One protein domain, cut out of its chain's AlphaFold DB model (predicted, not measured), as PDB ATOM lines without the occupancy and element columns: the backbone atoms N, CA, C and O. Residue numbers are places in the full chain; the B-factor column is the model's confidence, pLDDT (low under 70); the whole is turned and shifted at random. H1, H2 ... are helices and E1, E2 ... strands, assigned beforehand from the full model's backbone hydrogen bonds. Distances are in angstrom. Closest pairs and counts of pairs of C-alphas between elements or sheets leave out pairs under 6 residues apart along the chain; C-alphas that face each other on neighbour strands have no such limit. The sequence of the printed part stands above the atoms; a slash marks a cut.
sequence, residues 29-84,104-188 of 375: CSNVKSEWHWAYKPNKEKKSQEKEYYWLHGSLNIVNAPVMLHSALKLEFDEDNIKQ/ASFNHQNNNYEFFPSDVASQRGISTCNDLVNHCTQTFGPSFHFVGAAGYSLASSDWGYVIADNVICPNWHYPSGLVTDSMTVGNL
ATOM      1  N   CYS A  29     161.598 181.774 276.484       96.38
ATOM      2  CA  CYS A  29     162.197 180.463 276.643       96.38
ATOM      3  C   CYS A  29     163.623 180.634 277.138       96.38
ATOM      4  O   CYS A  29     164.316 181.555 276.703       96.38
ATOM      5  N   SER A  30     164.088 179.743 278.003       95.81
ATOM      6  CA  SER A  30     165.454 179.792 278.513       95.81
ATOM      7  C   SER A  30     166.044 178.419 278.797       95.81
ATOM      8  O   SER A  30     165.330 177.415 278.840       95.81
ATOM      9  N   ASN A  31     167.364 178.376 278.961       95.56
ATOM     10  CA  ASN A  31     168.111 177.160 279.264       95.56
ATOM     11  C   ASN A  31     168.871 177.242 280.601       95.56
ATOM     12  O   ASN A  31     168.909 178.277 281.268       95.56
ATOM     13  N   VAL A  32     169.527 176.140 280.980       90.38
ATOM     14  CA  VAL A  32     170.331 176.024 282.216       90.38
ATOM     15  C   VAL A  32     171.531 176.971 282.289       90.38
ATOM     16  O   VAL A  32     172.057 177.193 283.374       90.38
ATOM     17  N   LYS A  33     171.964 177.538 281.158       91.75
ATOM     18  CA  LYS A  33     173.043 178.536 281.082       91.75
ATOM     19  C   LYS A  33     172.517 179.974 281.147       91.75
ATOM     20  O   LYS A  33     173.288 180.906 280.938       91.75
ATOM     21  N   SER A  34     171.217 180.150 281.397       86.75
ATOM     22  CA  SER A  34     170.534 181.448 281.410       86.75
ATOM     23  C   SER A  34     170.546 182.179 280.062       86.75
ATOM     24  O   SER A  34     170.308 183.385 280.009       86.75
ATOM     25  N   GLU A  35     170.766 181.461 278.959       94.19
ATOM     26  CA  GLU A  35     170.474 181.990 277.628       94.19
ATOM     27  C   GLU A  35     168.954 182.005 277.450       94.19
ATOM     28  O   GLU A  35     168.270 181.063 277.867       94.19
ATOM     29  N   TRP A  36     168.420 183.069 276.852       93.06
ATOM     30  CA  TRP A  36     166.981 183.252 276.707       93.06
ATOM     31  C   TRP A  36     166.603 183.849 275.352       93.06
ATOM     32  O   TRP A  36     167.359 184.608 274.743       93.06
ATOM     33  N   HIS A  37     165.400 183.512 274.895       94.38
ATOM     34  CA  HIS A  37     164.806 184.031 273.671       94.38
ATOM     35  C   HIS A  37     163.315 184.286 273.867       94.38
ATOM     36  O   HIS A  37     162.620 183.512 274.525       94.38
ATOM     37  N   TRP A  38     162.797 185.348 273.254       93.56
ATOM     38  CA  TRP A  38     161.354 185.543 273.147       93.56
ATOM     39  C   TRP A  38     160.736 184.430 272.304       93.56
ATOM     40  O   TRP A  38     161.184 184.199 271.181       93.56
ATOM     41  N   ALA A  39     159.698 183.774 272.820       93.12
ATOM     42  CA  ALA A  39     158.993 182.741 272.076       93.12
ATOM     43  C   ALA A  39     158.271 183.354 270.870       93.12
ATOM     44  O   ALA A  39     157.619 184.398 270.979       93.12
ATOM     45  N   TYR A  40     158.385 182.709 269.711       88.69
ATOM     46  CA  TYR A  40     157.745 183.154 268.477       88.69
ATOM     47  C   TYR A  40     156.468 182.365 268.242       88.69
ATOM     48  O   TYR A  40     156.438 181.147 268.408       88.69
ATOM     49  N   LYS A  41     155.410 183.033 267.785       80.69
ATOM     50  CA  LYS A  41     154.209 182.325 267.360       80.69
ATOM     51  C   LYS A  41     154.576 181.447 266.152       80.69
ATOM     52  O   LYS A  41     155.161 181.967 265.198       80.69
ATOM     53  N   PRO A  42     154.245 180.140 266.151       72.94
ATOM     54  CA  PRO A  42     154.503 179.278 265.005       72.94
ATOM     55  C   PRO A  42     153.643 179.777 263.842       72.94
ATOM     56  O   PRO A  42     152.421 179.583 263.813       72.94
ATOM     57  N   ASN A  43     154.283 180.518 262.940       69.44
ATOM     58  CA  ASN A  43     153.633 181.231 261.856       69.44
ATOM     59  C   ASN A  43     153.143 180.195 260.842       69.44
ATOM     60  O   ASN A  43     153.955 179.524 260.210       69.44
ATOM     61  N   LYS A  44     151.819 180.008 260.739       56.50
ATOM     62  CA  LYS A  44     151.274 178.927 259.909       56.50
ATOM     63  C   LYS A  44     151.430 179.193 258.410       56.50
ATOM     64  O   LYS A  44     151.452 178.206 257.705       56.50
ATOM     65  N   GLU A  45     151.582 180.433 257.908       59.75
ATOM     66  CA  GLU A  45     151.649 180.619 256.436       59.75
ATOM     67  C   GLU A  45     152.000 182.019 255.874       59.75
ATOM     68  O   GLU A  45     151.922 182.215 254.660       59.75
ATOM     69  N   LYS A  46     152.381 183.037 256.664       50.75
ATOM     70  CA  LYS A  46     152.509 184.410 256.116       50.75
ATOM     71  C   LYS A  46     153.948 184.873 255.870       50.75
ATOM     72  O   LYS A  46     154.744 184.970 256.795       50.75
ATOM     73  N   LYS A  47     154.205 185.308 254.626       56.12
ATOM     74  CA  LYS A  47     155.410 186.004 254.110       56.12
ATOM     75  C   LYS A  47     155.684 187.394 254.730       56.12
ATOM     76  O   LYS A  47     156.431 188.181 254.155       56.12
ATOM     77  N   SER A  48     155.066 187.733 255.861       55.06
ATOM     78  CA  SER A  48     155.336 188.996 256.555       55.06
ATOM     79  C   SER A  48     156.587 188.836 257.418       55.06
ATOM     80  O   SER A  48     156.672 187.898 258.204       55.06
ATOM     81  N   GLN A  49     157.553 189.745 257.270       59.38
ATOM     82  CA  GLN A  49     158.799 189.779 258.048       59.38
ATOM     83  C   GLN A  49     158.591 190.178 259.523       59.38
ATOM     84  O   GLN A  49     159.550 190.196 260.296       59.38
ATOM     85  N   GLU A  50     157.363 190.498 259.934       66.44
ATOM     86  CA  GLU A  50     157.068 190.884 261.309       66.44
ATOM     87  C   GLU A  50     156.944 189.639 262.199       66.44
ATOM     88  O   GLU A  50     156.039 188.815 262.047       66.44
ATOM     89  N   LYS A  51     157.900 189.469 263.117       67.19
ATOM     90  CA  LYS A  51     157.900 188.361 264.079       67.19
ATOM     91  C   LYS A  51     156.793 188.585 265.109       67.19
ATOM     92  O   LYS A  51     156.929 189.436 265.986       67.19
ATOM     93  N   GLU A  52     155.719 187.805 265.030       82.25
ATOM     94  CA  GLU A  52     154.721 187.737 266.100       82.25
ATOM     95  C   GLU A  52     155.285 186.945 267.289       82.25
ATOM     96  O   GLU A  52     155.712 185.796 267.147       82.25
ATOM     97  N   TYR A  53     155.286 187.558 268.471       86.12
ATOM     98  CA  TYR A  53     155.717 186.921 269.717       86.12
ATOM     99  C   TYR A  53     154.558 186.193 270.399       86.12
ATOM    100  O   TYR A  53     153.397 186.588 270.278       86.12
ATOM    101  N   TYR A  54     154.880 185.135 271.138       87.00
ATOM    102  CA  TYR A  54     153.900 184.336 271.861       87.00
ATOM    103  C   TYR A  54     153.387 185.113 273.080       87.00
ATOM    104  O   TYR A  54     154.136 185.414 274.011       87.00
ATOM    105  N   TRP A  55     152.104 185.469 273.056       89.19
ATOM    106  CA  TRP A  55     151.449 186.250 274.101       89.19
ATOM    107  C   TRP A  55     150.657 185.346 275.044       89.19
ATOM    108  O   TRP A  55     149.830 184.549 274.605       89.19
ATOM    109  N   LEU A  56     150.900 185.491 276.341       89.62
ATOM    110  CA  LEU A  56     150.196 184.793 277.406       89.62
ATOM    111  C   LEU A  56     149.135 185.716 277.999       89.62
ATOM    112  O   LEU A  56     149.438 186.833 278.420       89.62
ATOM    113  N   HIS A  57     147.898 185.235 278.061       86.25
ATOM    114  CA  HIS A  57     146.818 185.903 278.779       86.25
ATOM    115  C   HIS A  57     146.777 185.418 280.226       86.25
ATOM    116  O   HIS A  57     146.881 184.220 280.487       86.25
ATOM    117  N   GLY A  58     146.623 186.348 281.164       86.88
ATOM    118  CA  GLY A  58     146.568 186.005 282.573       86.88
ATOM    119  C   GLY A  58     146.300 187.191 283.488       86.88
ATOM    120  O   GLY A  58     145.906 188.277 283.054       86.88
ATOM    121  N   SER A  59     146.551 186.957 284.769       85.00
ATOM    122  CA  SER A  59     146.579 187.962 285.824       85.00
ATOM    123  C   SER A  59     147.938 187.965 286.516       85.00
ATOM    124  O   SER A  59     148.578 186.928 286.710       85.00
ATOM    125  N   LEU A  60     148.398 189.166 286.875       81.69
ATOM    126  CA  LEU A  60     149.610 189.332 287.665       81.69
ATOM    127  C   LEU A  60     149.341 188.879 289.103       81.69
ATOM    128  O   LEU A  60     148.399 189.333 289.744       81.69
ATOM    129  N   ASN A  61     150.221 188.027 289.602       78.12
ATOM    130  CA  ASN A  61     150.216 187.459 290.935       78.12
ATOM    131  C   ASN A  61     151.577 187.683 291.595       78.12
ATOM    132  O   ASN A  61     152.601 187.737 290.921       78.12
ATOM    133  N   ILE A  62     151.596 187.799 292.922       73.62
ATOM    134  CA  ILE A  62     152.837 187.839 293.702       73.62
ATOM    135  C   ILE A  62     153.008 186.480 294.365       73.62
ATOM    136  O   ILE A  62     152.169 186.060 295.162       73.62
ATOM    137  N   VAL A  63     154.090 185.781 294.040       64.88
ATOM    138  CA  VAL A  63     154.383 184.465 294.606       64.88
ATOM    139  C   VAL A  63     155.435 184.611 295.688       64.88
ATOM    140  O   VAL A  63     156.506 185.178 295.463       64.88
ATOM    141  N   ASN A  64     155.144 184.046 296.858       62.28
ATOM    142  CA  ASN A  64     156.153 183.814 297.880       62.28
ATOM    143  C   ASN A  64     156.910 182.522 297.555       62.28
ATOM    144  O   ASN A  64     156.528 181.444 298.007       62.28
ATOM    145  N   ALA A  65     157.943 182.616 296.722       58.59
ATOM    146  CA  ALA A  65     158.848 181.497 296.492       58.59
ATOM    147  C   ALA A  65     159.871 181.414 297.644       58.59
ATOM    148  O   ALA A  65     160.253 182.457 298.178       58.59
ATOM    149  N   PRO A  66     160.394 180.222 298.004       49.53
ATOM    150  CA  PRO A  66     161.417 180.075 299.047       49.53
ATOM    151  C   PRO A  66     162.666 180.926 298.798       49.53
ATOM    152  O   PRO A  66     163.395 181.253 299.733       49.53
ATOM    153  N   VAL A  67     162.905 181.264 297.526       48.50
ATOM    154  CA  VAL A  67     164.112 181.940 297.054       48.50
ATOM    155  C   VAL A  67     163.985 183.466 297.078       48.50
ATOM    156  O   VAL A  67     165.008 184.113 297.245       48.50
ATOM    157  N   MET A  68     162.773 184.031 296.937       56.03
ATOM    158  CA  MET A  68     162.441 185.468 297.023       56.03
ATOM    159  C   MET A  68     160.965 185.702 296.650       56.03
ATOM    160  O   MET A  68     160.332 184.875 295.990       56.03
ATOM    161  N   LEU A  69     160.426 186.867 297.021       53.06
ATOM    162  CA  LEU A  69     159.167 187.361 296.463       53.06
ATOM    163  C   LEU A  69     159.369 187.670 294.990       53.06
ATOM    164  O   LEU A  69     160.252 188.451 294.640       53.06
ATOM    165  N   HIS A  70     158.555 187.065 294.135       69.06
ATOM    166  CA  HIS A  70     158.664 187.295 292.706       69.06
ATOM    167  C   HIS A  70     157.291 187.448 292.069       69.06
ATOM    168  O   HIS A  70     156.290 186.888 292.529       69.06
ATOM    169  N   SER A  71     157.259 188.231 291.000       82.38
ATOM    170  CA  SER A  71     156.088 188.391 290.160       82.38
ATOM    171  C   SER A  71     155.777 187.065 289.460       82.38
ATOM    172  O   SER A  71     156.663 186.264 289.159       82.38
ATOM    173  N   ALA A  72     154.509 186.811 289.180       84.62
ATOM    174  CA  ALA A  72     154.082 185.665 288.403       84.62
ATOM    175  C   ALA A  72     152.887 186.024 287.531       84.62
ATOM    176  O   ALA A  72     152.002 186.765 287.944       84.62
ATOM    177  N   LEU A  73     152.844 185.474 286.328       88.38
ATOM    178  CA  LEU A  73     151.687 185.529 285.458       88.38
ATOM    179  C   LEU A  73     150.878 184.245 285.646       88.38
ATOM    180  O   LEU A  73     151.316 183.171 285.233       88.38
ATOM    181  N   LYS A  74     149.694 184.349 286.252       89.44
ATOM    182  CA  LYS A  74     148.747 183.235 286.315       89.44
ATOM    183  C   LYS A  74     147.878 183.217 285.080       89.44
ATOM    184  O   LYS A  74     147.162 184.175 284.817       89.44
ATOM    185  N   LEU A  75     147.945 182.116 284.350       88.50
ATOM    186  CA  LEU A  75     147.129 181.885 283.174       88.50
ATOM    187  C   LEU A  75     145.666 181.747 283.595       88.50
ATOM    188  O   LEU A  75     145.336 181.007 284.525       88.50
ATOM    189  N   GLU A  76     144.800 182.491 282.916       85.12
ATOM    190  CA  GLU A  76     143.357 182.414 283.111       85.12
ATOM    191  C   GLU A  76     142.801 181.361 282.155       85.12
ATOM    192  O   GLU A  76     142.883 181.504 280.935       85.12
ATOM    193  N   PHE A  77     142.263 180.281 282.717       81.00
ATOM    194  CA  PHE A  77     141.527 179.281 281.957       81.00
ATOM    195  C   PHE A  77     140.053 179.656 282.018       81.00
ATOM    196  O   PHE A  77     139.451 179.619 283.089       81.00
ATOM    197  N   ASP A  78     139.487 180.048 280.884       75.38
ATOM    198  CA  ASP A  78     138.063 180.344 280.773       75.38
ATOM    199  C   ASP A  78     137.265 179.032 280.854       75.38
ATOM    200  O   ASP A  78     137.148 178.292 279.875       75.38
ATOM    201  N   GLU A  79     136.784 178.690 282.053       65.25
ATOM    202  CA  GLU A  79     136.070 177.431 282.305       65.25
ATOM    203  C   GLU A  79     134.762 177.316 281.518       65.25
ATOM    204  O   GLU A  79     134.352 176.205 281.166       65.25
ATOM    205  N   ASP A  80     134.143 178.451 281.190       60.00
ATOM    206  CA  ASP A  80     132.873 178.493 280.471       60.00
ATOM    207  C   ASP A  80     133.047 178.112 278.993       60.00
ATOM    208  O   ASP A  80     132.160 177.487 278.407       60.00
ATOM    209  N   ASN A  81     134.224 178.362 278.411       53.66
ATOM    210  CA  ASN A  81     134.560 177.919 277.054       53.66
ATOM    211  C   ASN A  81     134.987 176.438 276.974       53.66
ATOM    212  O   ASN A  81     134.870 175.813 275.919       53.66
ATOM    213  N   ILE A  82     135.434 175.834 278.080       49.72
ATOM    214  CA  ILE A  82     135.966 174.456 278.097       49.72
ATOM    215  C   ILE A  82     134.852 173.401 278.004       49.72
ATOM    216  O   ILE A  82     135.064 172.327 277.442       49.72
ATOM    217  N   LYS A  83     133.637 173.690 278.488       47.66
ATOM    218  CA  LYS A  83     132.523 172.722 278.434       47.66
ATOM    219  C   LYS A  83     131.981 172.466 277.021       47.66
ATOM    220  O   LYS A  83     131.253 171.493 276.843       47.66
ATOM    221  N   GLN A  84     132.319 173.291 276.026       45.00
ATOM    222  CA  GLN A  84     131.777 173.161 274.668       45.00
ATOM    223  C   GLN A  84     132.714 172.528 273.633       45.00
ATOM    224  O   GLN A  84     132.231 172.170 272.561       45.00
ATOM    225  N   ALA A 104     143.905 197.629 284.109       32.47
ATOM    226  CA  ALA A 104     143.082 197.732 285.316       32.47
ATOM    227  C   ALA A 104     143.908 198.255 286.511       32.47
ATOM    228  O   ALA A 104     145.099 197.965 286.649       32.47
ATOM    229  N   SER A 105     143.266 199.061 287.357       34.66
ATOM    230  CA  SER A 105     143.809 199.563 288.623       34.66
ATOM    231  C   SER A 105     143.848 198.452 289.680       34.66
ATOM    232  O   SER A 105     142.892 197.689 289.814       34.66
ATOM    233  N   PHE A 106     144.930 198.420 290.464       38.84
ATOM    234  CA  PHE A 106     145.243 197.443 291.522       38.84
ATOM    235  C   PHE A 106     144.160 197.318 292.617       38.84
ATOM    236  O   PHE A 106     144.157 196.366 293.384       38.84
ATOM    237  N   ASN A 107     143.218 198.263 292.687       38.44
ATOM    238  CA  ASN A 107     142.248 198.354 293.779       38.44
ATOM    239  C   ASN A 107     140.966 197.525 293.582       38.44
ATOM    240  O   ASN A 107     140.091 197.590 294.445       38.44
ATOM    241  N   HIS A 108     140.796 196.793 292.470       37.69
ATOM    242  CA  HIS A 108     139.495 196.175 292.157       37.69
ATOM    243  C   HIS A 108     139.482 194.680 291.817       37.69
ATOM    244  O   HIS A 108     138.461 194.188 291.347       37.69
ATOM    245  N   GLN A 109     140.554 193.926 292.076       41.50
ATOM    246  CA  GLN A 109     140.573 192.490 291.775       41.50
ATOM    247  C   GLN A 109     140.748 191.607 293.021       41.50
ATOM    248  O   GLN A 109     141.781 191.620 293.678       41.50
ATOM    249  N   ASN A 110     139.714 190.785 293.238       41.91
ATOM    250  CA  ASN A 110     139.740 189.431 293.802       41.91
ATOM    251  C   ASN A 110     139.949 189.233 295.311       41.91
ATOM    252  O   ASN A 110     140.978 188.728 295.744       41.91
ATOM    253  N   ASN A 111     138.869 189.433 296.077       36.75
ATOM    254  CA  ASN A 111     138.685 188.789 297.390       36.75
ATOM    255  C   ASN A 111     137.793 187.527 297.357       36.75
ATOM    256  O   ASN A 111     137.630 186.896 298.393       36.75
ATOM    257  N   ASN A 112     137.241 187.124 296.202       31.61
ATOM    258  CA  ASN A 112     136.221 186.061 296.133       31.61
ATOM    259  C   ASN A 112     136.569 184.924 295.155       31.61
ATOM    260  O   ASN A 112     135.742 184.540 294.335       31.61
ATOM    261  N   TYR A 113     137.777 184.371 295.236       37.91
ATOM    262  CA  TYR A 113     138.027 183.029 294.702       37.91
ATOM    263  C   TYR A 113     138.380 182.109 295.868       37.91
ATOM    264  O   TYR A 113     139.498 182.140 296.382       37.91
ATOM    265  N   GLU A 114     137.406 181.309 296.302       32.88
ATOM    266  CA  GLU A 114     137.651 180.181 297.199       32.88
ATOM    267  C   GLU A 114     138.403 179.105 296.410       32.88
ATOM    268  O   GLU A 114     137.825 178.318 295.664       32.88
ATOM    269  N   PHE A 115     139.730 179.111 296.526       41.16
ATOM    270  CA  PHE A 115     140.568 178.035 296.011       41.16
ATOM    271  C   PHE A 115     140.538 176.867 296.999       41.16
ATOM    272  O   PHE A 115     141.038 176.979 298.121       41.16
ATOM    273  N   PHE A 116     139.971 175.739 296.574       41.97
ATOM    274  CA  PHE A 116     140.041 174.493 297.330       41.97
ATOM    275  C   PHE A 116     141.507 174.023 297.414       41.97
ATOM    276  O   PHE A 116     142.175 173.946 296.379       41.97
ATOM    277  N   PRO A 117     142.038 173.724 298.616       40.94
ATOM    278  CA  PRO A 117     143.355 173.123 298.763       40.94
ATOM    279  C   PRO A 117     143.348 171.740 298.117       40.94
ATOM    280  O   PRO A 117     142.711 170.809 298.606       40.94
ATOM    281  N   SER A 118     144.053 171.630 297.003       51.66
ATOM    282  CA  SER A 118     144.435 170.367 296.400       51.66
ATOM    283  C   SER A 118     145.953 170.380 296.308       51.66
ATOM    284  O   SER A 118     146.507 171.080 295.460       51.66
ATOM    285  N   ASP A 119     146.605 169.580 297.152       55.34
ATOM    286  CA  ASP A 119     148.051 169.295 297.095       55.34
ATOM    287  C   ASP A 119     148.425 168.506 295.819       55.34
ATOM    288  O   ASP A 119     149.580 168.158 295.577       55.34
ATOM    289  N   VAL A 120     147.431 168.173 294.991       75.94
ATOM    290  CA  VAL A 120     147.601 167.475 293.722       75.94
ATOM    291  C   VAL A 120     147.697 168.505 292.606       75.94
ATOM    292  O   VAL A 120     146.818 169.356 292.439       75.94
ATOM    293  N   ALA A 121     148.771 168.411 291.824       77.12
ATOM    294  CA  ALA A 121     148.938 169.173 290.598       77.12
ATOM    295  C   ALA A 121     147.721 168.978 289.686       77.12
ATOM    296  O   ALA A 121     147.366 167.847 289.342       77.12
ATOM    297  N   SER A 122     147.099 170.071 289.260       84.44
ATOM    298  CA  SER A 122     146.046 170.011 288.258       84.44
ATOM    299  C   SER A 122     146.600 169.426 286.967       84.44
ATOM    300  O   SER A 122     147.584 169.927 286.414       84.44
ATOM    301  N   GLN A 123     145.939 168.393 286.442       85.25
ATOM    302  CA  GLN A 123     146.315 167.783 285.166       85.25
ATOM    303  C   GLN A 123     146.302 168.815 284.025       85.25
ATOM    304  O   GLN A 123     147.142 168.758 283.127       85.25
ATOM    305  N   ARG A 124     145.389 169.798 284.088       88.44
ATOM    306  CA  ARG A 124     145.318 170.926 283.144       88.44
ATOM    307  C   ARG A 124     146.547 171.827 283.271       88.44
ATOM    308  O   ARG A 124     147.141 172.192 282.255       88.44
ATOM    309  N   GLY A 125     146.945 172.145 284.504       89.06
ATOM    310  CA  GLY A 125     148.156 172.912 284.802       89.06
ATOM    311  C   GLY A 125     149.419 172.230 284.271       89.06
ATOM    312  O   GLY A 125     150.181 172.845 283.526       89.06
ATOM    313  N   ILE A 126     149.584 170.931 284.558       88.06
ATOM    314  CA  ILE A 126     150.703 170.114 284.056       88.06
ATOM    315  C   ILE A 126     150.739 170.114 282.526       88.06
ATOM    316  O   ILE A 126     151.787 170.389 281.942       88.06
ATOM    317  N   SER A 127     149.605 169.829 281.875       90.31
ATOM    318  CA  SER A 127     149.520 169.805 280.411       90.31
ATOM    319  C   SER A 127     149.932 171.146 279.812       90.31
ATOM    320  O   SER A 127     150.780 171.184 278.928       90.31
ATOM    321  N   THR A 128     149.410 172.249 280.356       92.44
ATOM    322  CA  THR A 128     149.727 173.600 279.875       92.44
ATOM    323  C   THR A 128     151.212 173.921 280.037       92.44
ATOM    324  O   THR A 128     151.830 174.460 279.124       92.44
ATOM    325  N   CYS A 129     151.822 173.575 281.175       94.00
ATOM    326  CA  CYS A 129     153.255 173.789 281.364       94.00
ATOM    327  C   CYS A 129     154.091 172.958 280.387       94.00
ATOM    328  O   CYS A 129     155.020 173.493 279.782       94.00
ATOM    329  N   ASN A 130     153.742 171.685 280.184       92.94
ATOM    330  CA  ASN A 130     154.415 170.825 279.213       92.94
ATOM    331  C   ASN A 130     154.293 171.377 277.794       92.94
ATOM    332  O   ASN A 130     155.269 171.366 277.058       92.94
ATOM    333  N   ASP A 131     153.135 171.915 277.425       93.19
ATOM    334  CA  ASP A 131     152.904 172.536 276.123       93.19
ATOM    335  C   ASP A 131     153.801 173.758 275.891       93.19
ATOM    336  O   ASP A 131     154.408 173.894 274.826       93.19
ATOM    337  N   LEU A 132     153.955 174.622 276.899       94.81
ATOM    338  CA  LEU A 132     154.855 175.776 276.826       94.81
ATOM    339  C   LEU A 132     156.327 175.345 276.732       94.81
ATOM    340  O   LEU A 132     157.077 175.882 275.915       94.81
ATOM    341  N   VAL A 133     156.738 174.349 277.523       95.00
ATOM    342  CA  VAL A 133     158.091 173.771 277.457       95.00
ATOM    343  C   VAL A 133     158.339 173.111 276.097       95.00
ATOM    344  O   VAL A 133     159.387 173.322 275.484       95.00
ATOM    345  N   ASN A 134     157.373 172.357 275.579       94.19
ATOM    346  CA  ASN A 134     157.437 171.727 274.263       94.19
ATOM    347  C   ASN A 134     157.566 172.777 273.161       94.19
ATOM    348  O   ASN A 134     158.388 172.629 272.261       94.19
ATOM    349  N   HIS A 135     156.823 173.878 273.255       94.12
ATOM    350  CA  HIS A 135     156.958 174.986 272.320       94.12
ATOM    351  C   HIS A 135     158.378 175.576 272.332       94.12
ATOM    352  O   HIS A 135     158.983 175.762 271.272       94.12
ATOM    353  N   CYS A 136     158.945 175.820 273.516       95.44
ATOM    354  CA  CYS A 136     160.306 176.336 273.654       95.44
ATOM    355  C   CYS A 136     161.369 175.364 273.128       95.44
ATOM    356  O   CYS A 136     162.256 175.769 272.372       95.44
ATOM    357  N   THR A 137     161.246 174.082 273.462       95.25
ATOM    358  CA  THR A 137     162.195 173.047 273.033       95.25
ATOM    359  C   THR A 137     162.126 172.774 271.532       95.25
ATOM    360  O   THR A 137     163.165 172.582 270.903       95.25
ATOM    361  N   GLN A 138     160.939 172.831 270.923       93.81
ATOM    362  CA  GLN A 138     160.773 172.724 269.469       93.81
ATOM    363  C   GLN A 138     161.331 173.944 268.726       93.81
ATOM    364  O   GLN A 138     161.873 173.797 267.634       93.81
ATOM    365  N   THR A 139     161.211 175.143 269.305       92.75
ATOM    366  CA  THR A 139     161.612 176.396 268.642       92.75
ATOM    367  C   THR A 139     163.110 176.676 268.763       92.75
ATOM    368  O   THR A 139     163.729 177.123 267.800       92.75
ATOM    369  N   PHE A 140     163.703 176.423 269.935       95.06
ATOM    370  CA  PHE A 140     165.088 176.803 270.253       95.06
ATOM    371  C   PHE A 140     166.011 175.613 270.549       95.06
ATOM    372  O   PHE A 140     167.210 175.797 270.749       95.06
ATOM    373  N   GLY A 141     165.477 174.391 270.562       95.81
ATOM    374  CA  GLY A 141     166.217 173.162 270.840       95.81
ATOM    375  C   GLY A 141     166.019 172.633 272.268       95.81
ATOM    376  O   GLY A 141     165.545 173.346 273.155       95.81
ATOM    377  N   PRO A 142     166.420 171.375 272.531       96.25
ATOM    378  CA  PRO A 142     166.095 170.648 273.765       96.25
ATOM    379  C   PRO A 142     166.677 171.280 275.038       96.25
ATOM    380  O   PRO A 142     166.199 171.021 276.140       96.25
ATOM    381  N   SER A 143     167.696 172.136 274.916       96.50
ATOM    382  CA  SER A 143     168.242 172.873 276.055       96.50
ATOM    383  C   SER A 143     167.289 173.941 276.599       96.50
ATOM    384  O   SER A 143     167.418 174.290 277.769       96.50
ATOM    385  N   PHE A 144     166.346 174.454 275.801       96.56
ATOM    386  CA  PHE A 144     165.430 175.537 276.179       96.56
ATOM    387  C   PHE A 144     164.130 175.006 276.797       96.56
ATOM    388  O   PHE A 144     163.060 175.102 276.201       96.56
ATOM    389  N   HIS A 145     164.229 174.412 277.986       95.62
ATOM    390  CA  HIS A 145     163.099 173.781 278.681       95.62
ATOM    391  C   HIS A 145     162.556 174.594 279.867       95.62
ATOM    392  O   HIS A 145     161.669 174.123 280.577       95.62
ATOM    393  N   PHE A 146     163.065 175.806 280.089       95.88
ATOM    394  CA  PHE A 146     162.547 176.725 281.097       95.88
ATOM    395  C   PHE A 146     161.703 177.817 280.456       95.88
ATOM    396  O   PHE A 146     162.060 178.364 279.410       95.88
ATOM    397  N   VAL A 147     160.600 178.158 281.116       96.25
ATOM    398  CA  VAL A 147     159.640 179.154 280.645       96.25
ATOM    399  C   VAL A 147     159.471 180.269 281.665       96.25
ATOM    400  O   VAL A 147     159.496 180.050 282.876       96.25
ATOM    401  N   GLY A 148     159.254 181.476 281.160       94.50
ATOM    402  CA  GLY A 148     158.878 182.619 281.975       94.50
ATOM    403  C   GLY A 148     158.045 183.613 281.182       94.50
ATOM    404  O   GLY A 148     157.958 183.555 279.954       94.50
ATOM    405  N   ALA A 149     157.405 184.522 281.901       93.44
ATOM    406  CA  ALA A 149     156.672 185.635 281.323       93.44
ATOM    407  C   ALA A 149     157.467 186.923 281.532       93.44
ATOM    408  O   ALA A 149     158.085 187.099 282.578       93.44
ATOM    409  N   ALA A 150     157.447 187.837 280.567       90.44
ATOM    410  CA  ALA A 150     158.012 189.171 280.731       90.44
ATOM    411  C   ALA A 150     157.273 190.209 279.871       90.44
ATOM    412  O   ALA A 150     156.696 189.906 278.823       90.44
ATOM    413  N   GLY A 151     157.299 191.461 280.324       81.31
ATOM    414  CA  GLY A 151     156.686 192.594 279.634       81.31
ATOM    415  C   GLY A 151     155.177 192.780 279.854       81.31
ATOM    416  O   GLY A 151     154.473 191.931 280.389       81.31
ATOM    417  N   TYR A 152     154.693 193.947 279.413       79.12
ATOM    418  CA  TYR A 152     153.333 194.492 279.564       79.12
ATOM    419  C   TYR A 152     152.779 194.525 280.994       79.12
ATOM    420  O   TYR A 152     152.779 195.594 281.604       79.12
ATOM    421  N   SER A 153     152.273 193.400 281.498       69.75
ATOM    422  CA  SER A 153     151.728 193.292 282.854       69.75
ATOM    423  C   SER A 153     152.789 193.069 283.912       69.75
ATOM    424  O   SER A 153     152.590 193.465 285.058       69.75
ATOM    425  N   LEU A 154     153.922 192.502 283.513       69.00
ATOM    426  CA  LEU A 154     155.142 192.512 284.302       69.00
ATOM    427  C   LEU A 154     155.896 193.815 284.029       69.00
ATOM    428  O   LEU A 154     155.806 194.379 282.929       69.00
ATOM    429  N   ALA A 155     156.619 194.322 285.031       66.56
ATOM    430  CA  ALA A 155     157.466 195.491 284.829       66.56
ATOM    431  C   ALA A 155     158.402 195.234 283.639       66.56
ATOM    432  O   ALA A 155     158.839 194.112 283.412       66.56
ATOM    433  N   SER A 156     158.712 196.262 282.845       59.53
ATOM    434  CA  SER A 156     159.559 196.082 281.654       59.53
ATOM    435  C   SER A 156     160.954 195.547 281.973       59.53
ATOM    436  O   SER A 156     161.636 195.077 281.076       59.53
ATOM    437  N   SER A 157     161.377 195.659 283.230       67.19
ATOM    438  CA  SER A 157     162.642 195.151 283.746       67.19
ATOM    439  C   SER A 157     162.512 193.835 284.505       67.19
ATOM    440  O   SER A 157     163.519 193.334 284.984       67.19
ATOM    441  N   ASP A 158     161.301 193.304 284.657       77.44
ATOM    442  CA  ASP A 158     161.048 192.129 285.477       77.44
ATOM    443  C   ASP A 158     160.543 190.976 284.617       77.44
ATOM    444  O   ASP A 158     159.878 191.153 283.589       77.44
ATOM    445  N   TRP A 159     160.865 189.777 285.073       87.50
ATOM    446  CA  TRP A 159     160.239 188.567 284.589       87.50
ATOM    447  C   TRP A 159     159.395 187.979 285.711       87.50
ATOM    448  O   TRP A 159     159.497 188.363 286.871       87.50
ATOM    449  N   GLY A 160     158.498 187.075 285.354       89.56
ATOM    450  CA  GLY A 160     157.672 186.393 286.324       89.56
ATOM    451  C   GLY A 160     157.536 184.922 286.010       89.56
ATOM    452  O   GLY A 160     157.650 184.492 284.856       89.56
ATOM    453  N   TYR A 161     157.255 184.149 287.053       91.94
ATOM    454  CA  TYR A 161     156.878 182.752 286.899       91.94
ATOM    455  C   TYR A 161     155.605 182.635 286.066       91.94
ATOM    456  O   TYR A 161     154.702 183.459 286.189       91.94
ATOM    457  N   VAL A 162     155.492 181.585 285.261       92.56
ATOM    458  CA  VAL A 162     154.218 181.230 284.630       92.56
ATOM    459  C   VAL A 162     153.500 180.248 285.550       92.56
ATOM    460  O   VAL A 162     154.044 179.188 285.857       92.56
ATOM    461  N   ILE A 163     152.299 180.607 286.004       91.56
ATOM    462  CA  ILE A 163     151.438 179.732 286.807       91.56
ATOM    463  C   ILE A 163     150.297 179.242 285.926       91.56
ATOM    464  O   ILE A 163     149.467 180.033 285.481       91.56
ATOM    465  N   ALA A 164     150.224 177.935 285.717       90.81
ATOM    466  CA  ALA A 164     149.096 177.268 285.096       90.81
ATOM    467  C   ALA A 164     148.282 176.560 286.189       90.81
ATOM    468  O   ALA A 164     148.686 175.524 286.708       90.81
ATOM    469  N   ASP A 165     147.129 177.131 286.537       89.06
ATOM    470  CA  ASP A 165     146.219 176.629 287.570       89.06
ATOM    471  C   ASP A 165     146.855 176.693 288.973       89.06
ATOM    472  O   ASP A 165     147.057 177.800 289.488       89.06
ATOM    473  N   ASN A 166     147.220 175.547 289.557       85.75
ATOM    474  CA  ASN A 166     147.990 175.422 290.798       85.75
ATOM    475  C   ASN A 166     149.428 174.922 290.556       85.75
ATOM    476  O   ASN A 166     150.044 174.360 291.459       85.75
ATOM    477  N   VAL A 167     149.966 175.080 289.341       87.25
ATOM    478  CA  VAL A 167     151.310 174.612 288.969       87.25
ATOM    479  C   VAL A 167     152.153 175.777 288.459       87.25
ATOM    480  O   VAL A 167     151.792 176.448 287.496       87.25
ATOM    481  N   ILE A 168     153.310 176.010 289.074       90.19
ATOM    482  CA  ILE A 168     154.376 176.846 288.517       90.19
ATOM    483  C   ILE A 168     155.111 176.024 287.464       90.19
ATOM    484  O   ILE A 168     155.649 174.956 287.767       90.19
ATOM    485  N   CYS A 169     155.163 176.538 286.239       93.75
ATOM    486  CA  CYS A 169     155.850 175.868 285.146       93.75
ATOM    487  C   CYS A 169     157.378 175.830 285.350       93.75
ATOM    488  O   CYS A 169     157.927 176.697 286.045       93.75
ATOM    489  N   PRO A 170     158.076 174.850 284.738       92.94
ATOM    490  CA  PRO A 170     159.522 174.696 284.859       92.94
ATOM    491  C   PRO A 170     160.306 175.984 284.591       92.94
ATOM    492  O   PRO A 170     160.115 176.648 283.573       92.94
ATOM    493  N   ASN A 171     161.209 176.325 285.507       91.06
ATOM    494  CA  ASN A 171     162.102 177.482 285.415       91.06
ATOM    495  C   ASN A 171     163.406 177.227 286.191       91.06
ATOM    496  O   ASN A 171     163.566 176.174 286.804       91.06
ATOM    497  N   TRP A 172     164.331 178.191 286.206       85.31
ATOM    498  CA  TRP A 172     165.629 178.033 286.877       85.31
ATOM    499  C   TRP A 172     165.539 177.719 288.375       85.31
ATOM    500  O   TRP A 172     166.403 177.024 288.900       85.31
ATOM    501  N   HIS A 173     164.510 178.219 289.064       81.94
ATOM    502  CA  HIS A 173     164.309 177.948 290.487       81.94
ATOM    503  C   HIS A 173     163.592 176.617 290.725       81.94
ATOM    504  O   HIS A 173     163.829 175.967 291.742       81.94
ATOM    505  N   TYR A 174     162.753 176.189 289.778       85.31
ATOM    506  CA  TYR A 174     162.004 174.934 289.845       85.31
ATOM    507  C   TYR A 174     162.159 174.149 288.541       85.31
ATOM    508  O   TYR A 174     161.274 174.211 287.682       85.31
ATOM    509  N   PRO A 175     163.257 173.391 288.367       86.94
ATOM    510  CA  PRO A 175     163.531 172.717 287.101       86.94
ATOM    511  C   PRO A 175     162.464 171.699 286.681       86.94
ATOM    512  O   PRO A 175     162.298 171.435 285.496       86.94
ATOM    513  N   SER A 176     161.717 171.153 287.643       84.38
ATOM    514  CA  SER A 176     160.604 170.220 287.417       84.38
ATOM    515  C   SER A 176     159.219 170.873 287.552       84.38
ATOM    516  O   SER A 176     158.212 170.173 287.520       84.38
ATOM    517  N   GLY A 177     159.159 172.198 287.721       84.06
ATOM    518  CA  GLY A 177     157.958 172.908 288.164       84.06
ATOM    519  C   GLY A 177     157.696 172.761 289.668       84.06
ATOM    520  O   GLY A 177     158.426 172.068 290.380       84.06
ATOM    521  N   LEU A 178     156.670 173.451 290.167       83.31
ATOM    522  CA  LEU A 178     156.249 173.390 291.571       83.31
ATOM    523  C   LEU A 178     154.722 173.406 291.666       83.31
ATOM    524  O   LEU A 178     154.078 174.255 291.058       83.31
ATOM    525  N   VAL A 179     154.145 172.514 292.468       80.62
ATOM    526  CA  VAL A 179     152.724 172.587 292.834       80.62
ATOM    527  C   VAL A 179     152.567 173.636 293.927       80.62
ATOM    528  O   VAL A 179     153.256 173.587 294.944       80.62
ATOM    529  N   THR A 180     151.706 174.619 293.698       68.75
ATOM    530  CA  THR A 180     151.407 175.654 294.682       68.75
ATOM    531  C   THR A 180     150.241 175.200 295.542       68.75
ATOM    532  O   THR A 180     149.106 175.148 295.062       68.75
ATOM    533  N   ASP A 181     150.510 174.934 296.816       60.75
ATOM    534  CA  ASP A 181     149.457 174.779 297.813       60.75
ATOM    535  C   ASP A 181     148.677 176.100 297.894       60.75
ATOM    536  O   ASP A 181     149.249 177.188 297.766       60.75
ATOM    537  N   SER A 182     147.364 176.025 298.100       50.69
ATOM    538  CA  SER A 182     146.412 177.144 298.026       50.69
ATOM    539  C   SER A 182     146.586 178.242 299.093       50.69
ATOM    540  O   SER A 182     145.645 178.987 299.371       50.69
ATOM    541  N   MET A 183     147.779 178.409 299.680       45.72
ATOM    542  CA  MET A 183     148.148 179.603 300.441       45.72
ATOM    543  C   MET A 183     148.216 180.811 299.499       45.72
ATOM    544  O   MET A 183     149.263 181.229 299.019       45.72
ATOM    545  N   THR A 184     147.019 181.320 299.230       44.72
ATOM    546  CA  THR A 184     146.629 182.600 298.662       44.72
ATOM    547  C   THR A 184     147.782 183.566 298.406       44.72
ATOM    548  O   THR A 184     148.208 184.322 299.278       44.72
ATOM    549  N   VAL A 185     148.135 183.677 297.125       44.84
ATOM    550  CA  VAL A 185     148.690 184.908 296.545       44.84
ATOM    551  C   VAL A 185     147.924 186.148 297.057       44.84
ATOM    552  O   VAL A 185     148.526 187.172 297.364       44.84
ATOM    553  N   GLY A 186     146.605 186.025 297.273       38.94
ATOM    554  CA  GLY A 186     145.749 187.076 297.837       38.94
ATOM    555  C   GLY A 186     146.052 187.514 299.283       38.94
ATOM    556  O   GLY A 186     145.874 188.688 299.585       38.94
ATOM    557  N   ASN A 187     146.571 186.654 300.175       37.62
ATOM    558  CA  ASN A 187     146.898 187.067 301.558       37.62
ATOM    559  C   ASN A 187     148.273 187.740 301.682       37.62
ATOM    560  O   ASN A 187     148.616 188.259 302.745       37.62
ATOM    561  N   LEU A 188     149.064 187.739 300.610       37.88
ATOM    562  CA  LEU A 188     150.419 188.281 300.588       37.88
ATOM    563  C   LEU A 188     150.476 189.700 300.000       37.88
ATOM    564  O   LEU A 188     151.295 190.514 300.428       37.88
TER     565      LEU A 188
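What this domain is: This is residues 29 to 84 and 104 to 188 of the 375 residues of an uncharacterized protein of Fluviispira sanaruensis (UniProt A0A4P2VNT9). Little regular structure: helix H2 packs across the E4 end of a strongly twisted mixed sheet, E2 E3 E5 E4. Under half of the 141 printed residues are in named elements, E1 E2 E3 H1 H2 E4 E5 H3, of mixed class. It is compact, radius of gyration of the C-alphas 15.7 A, spans 46 by 36 by 31 A.

How they stand to each other: The hairpin of E2, residues 58 to 65, and E3, 68 to 75, has N 61 and O 72 within hydrogen-bond range, 2.7 A. E5, residues 159 to 164, is parallel to E3, with N 73 and O 161 at 2.7 A. H2, residues 123 to 140, has every O i to N i+4 pair within range and is over E4, 146 to 150; their closest C-alphas, 133 and 147, are 6.4 A apart.

Where its parts are: E1, residues 36 to 38, begins at (166.981, 183.252, 276.707). H1 is residues 79 to 82; H3, 185 to 188, ends at (150.419, 188.281, 300.588).

The domain as a whole: Across the cut, C-alphas 84 and 104 are 29.1 A apart. Links E1 to E2 and E5 to H3 are long. pLDDT is under 70 in 53 residues.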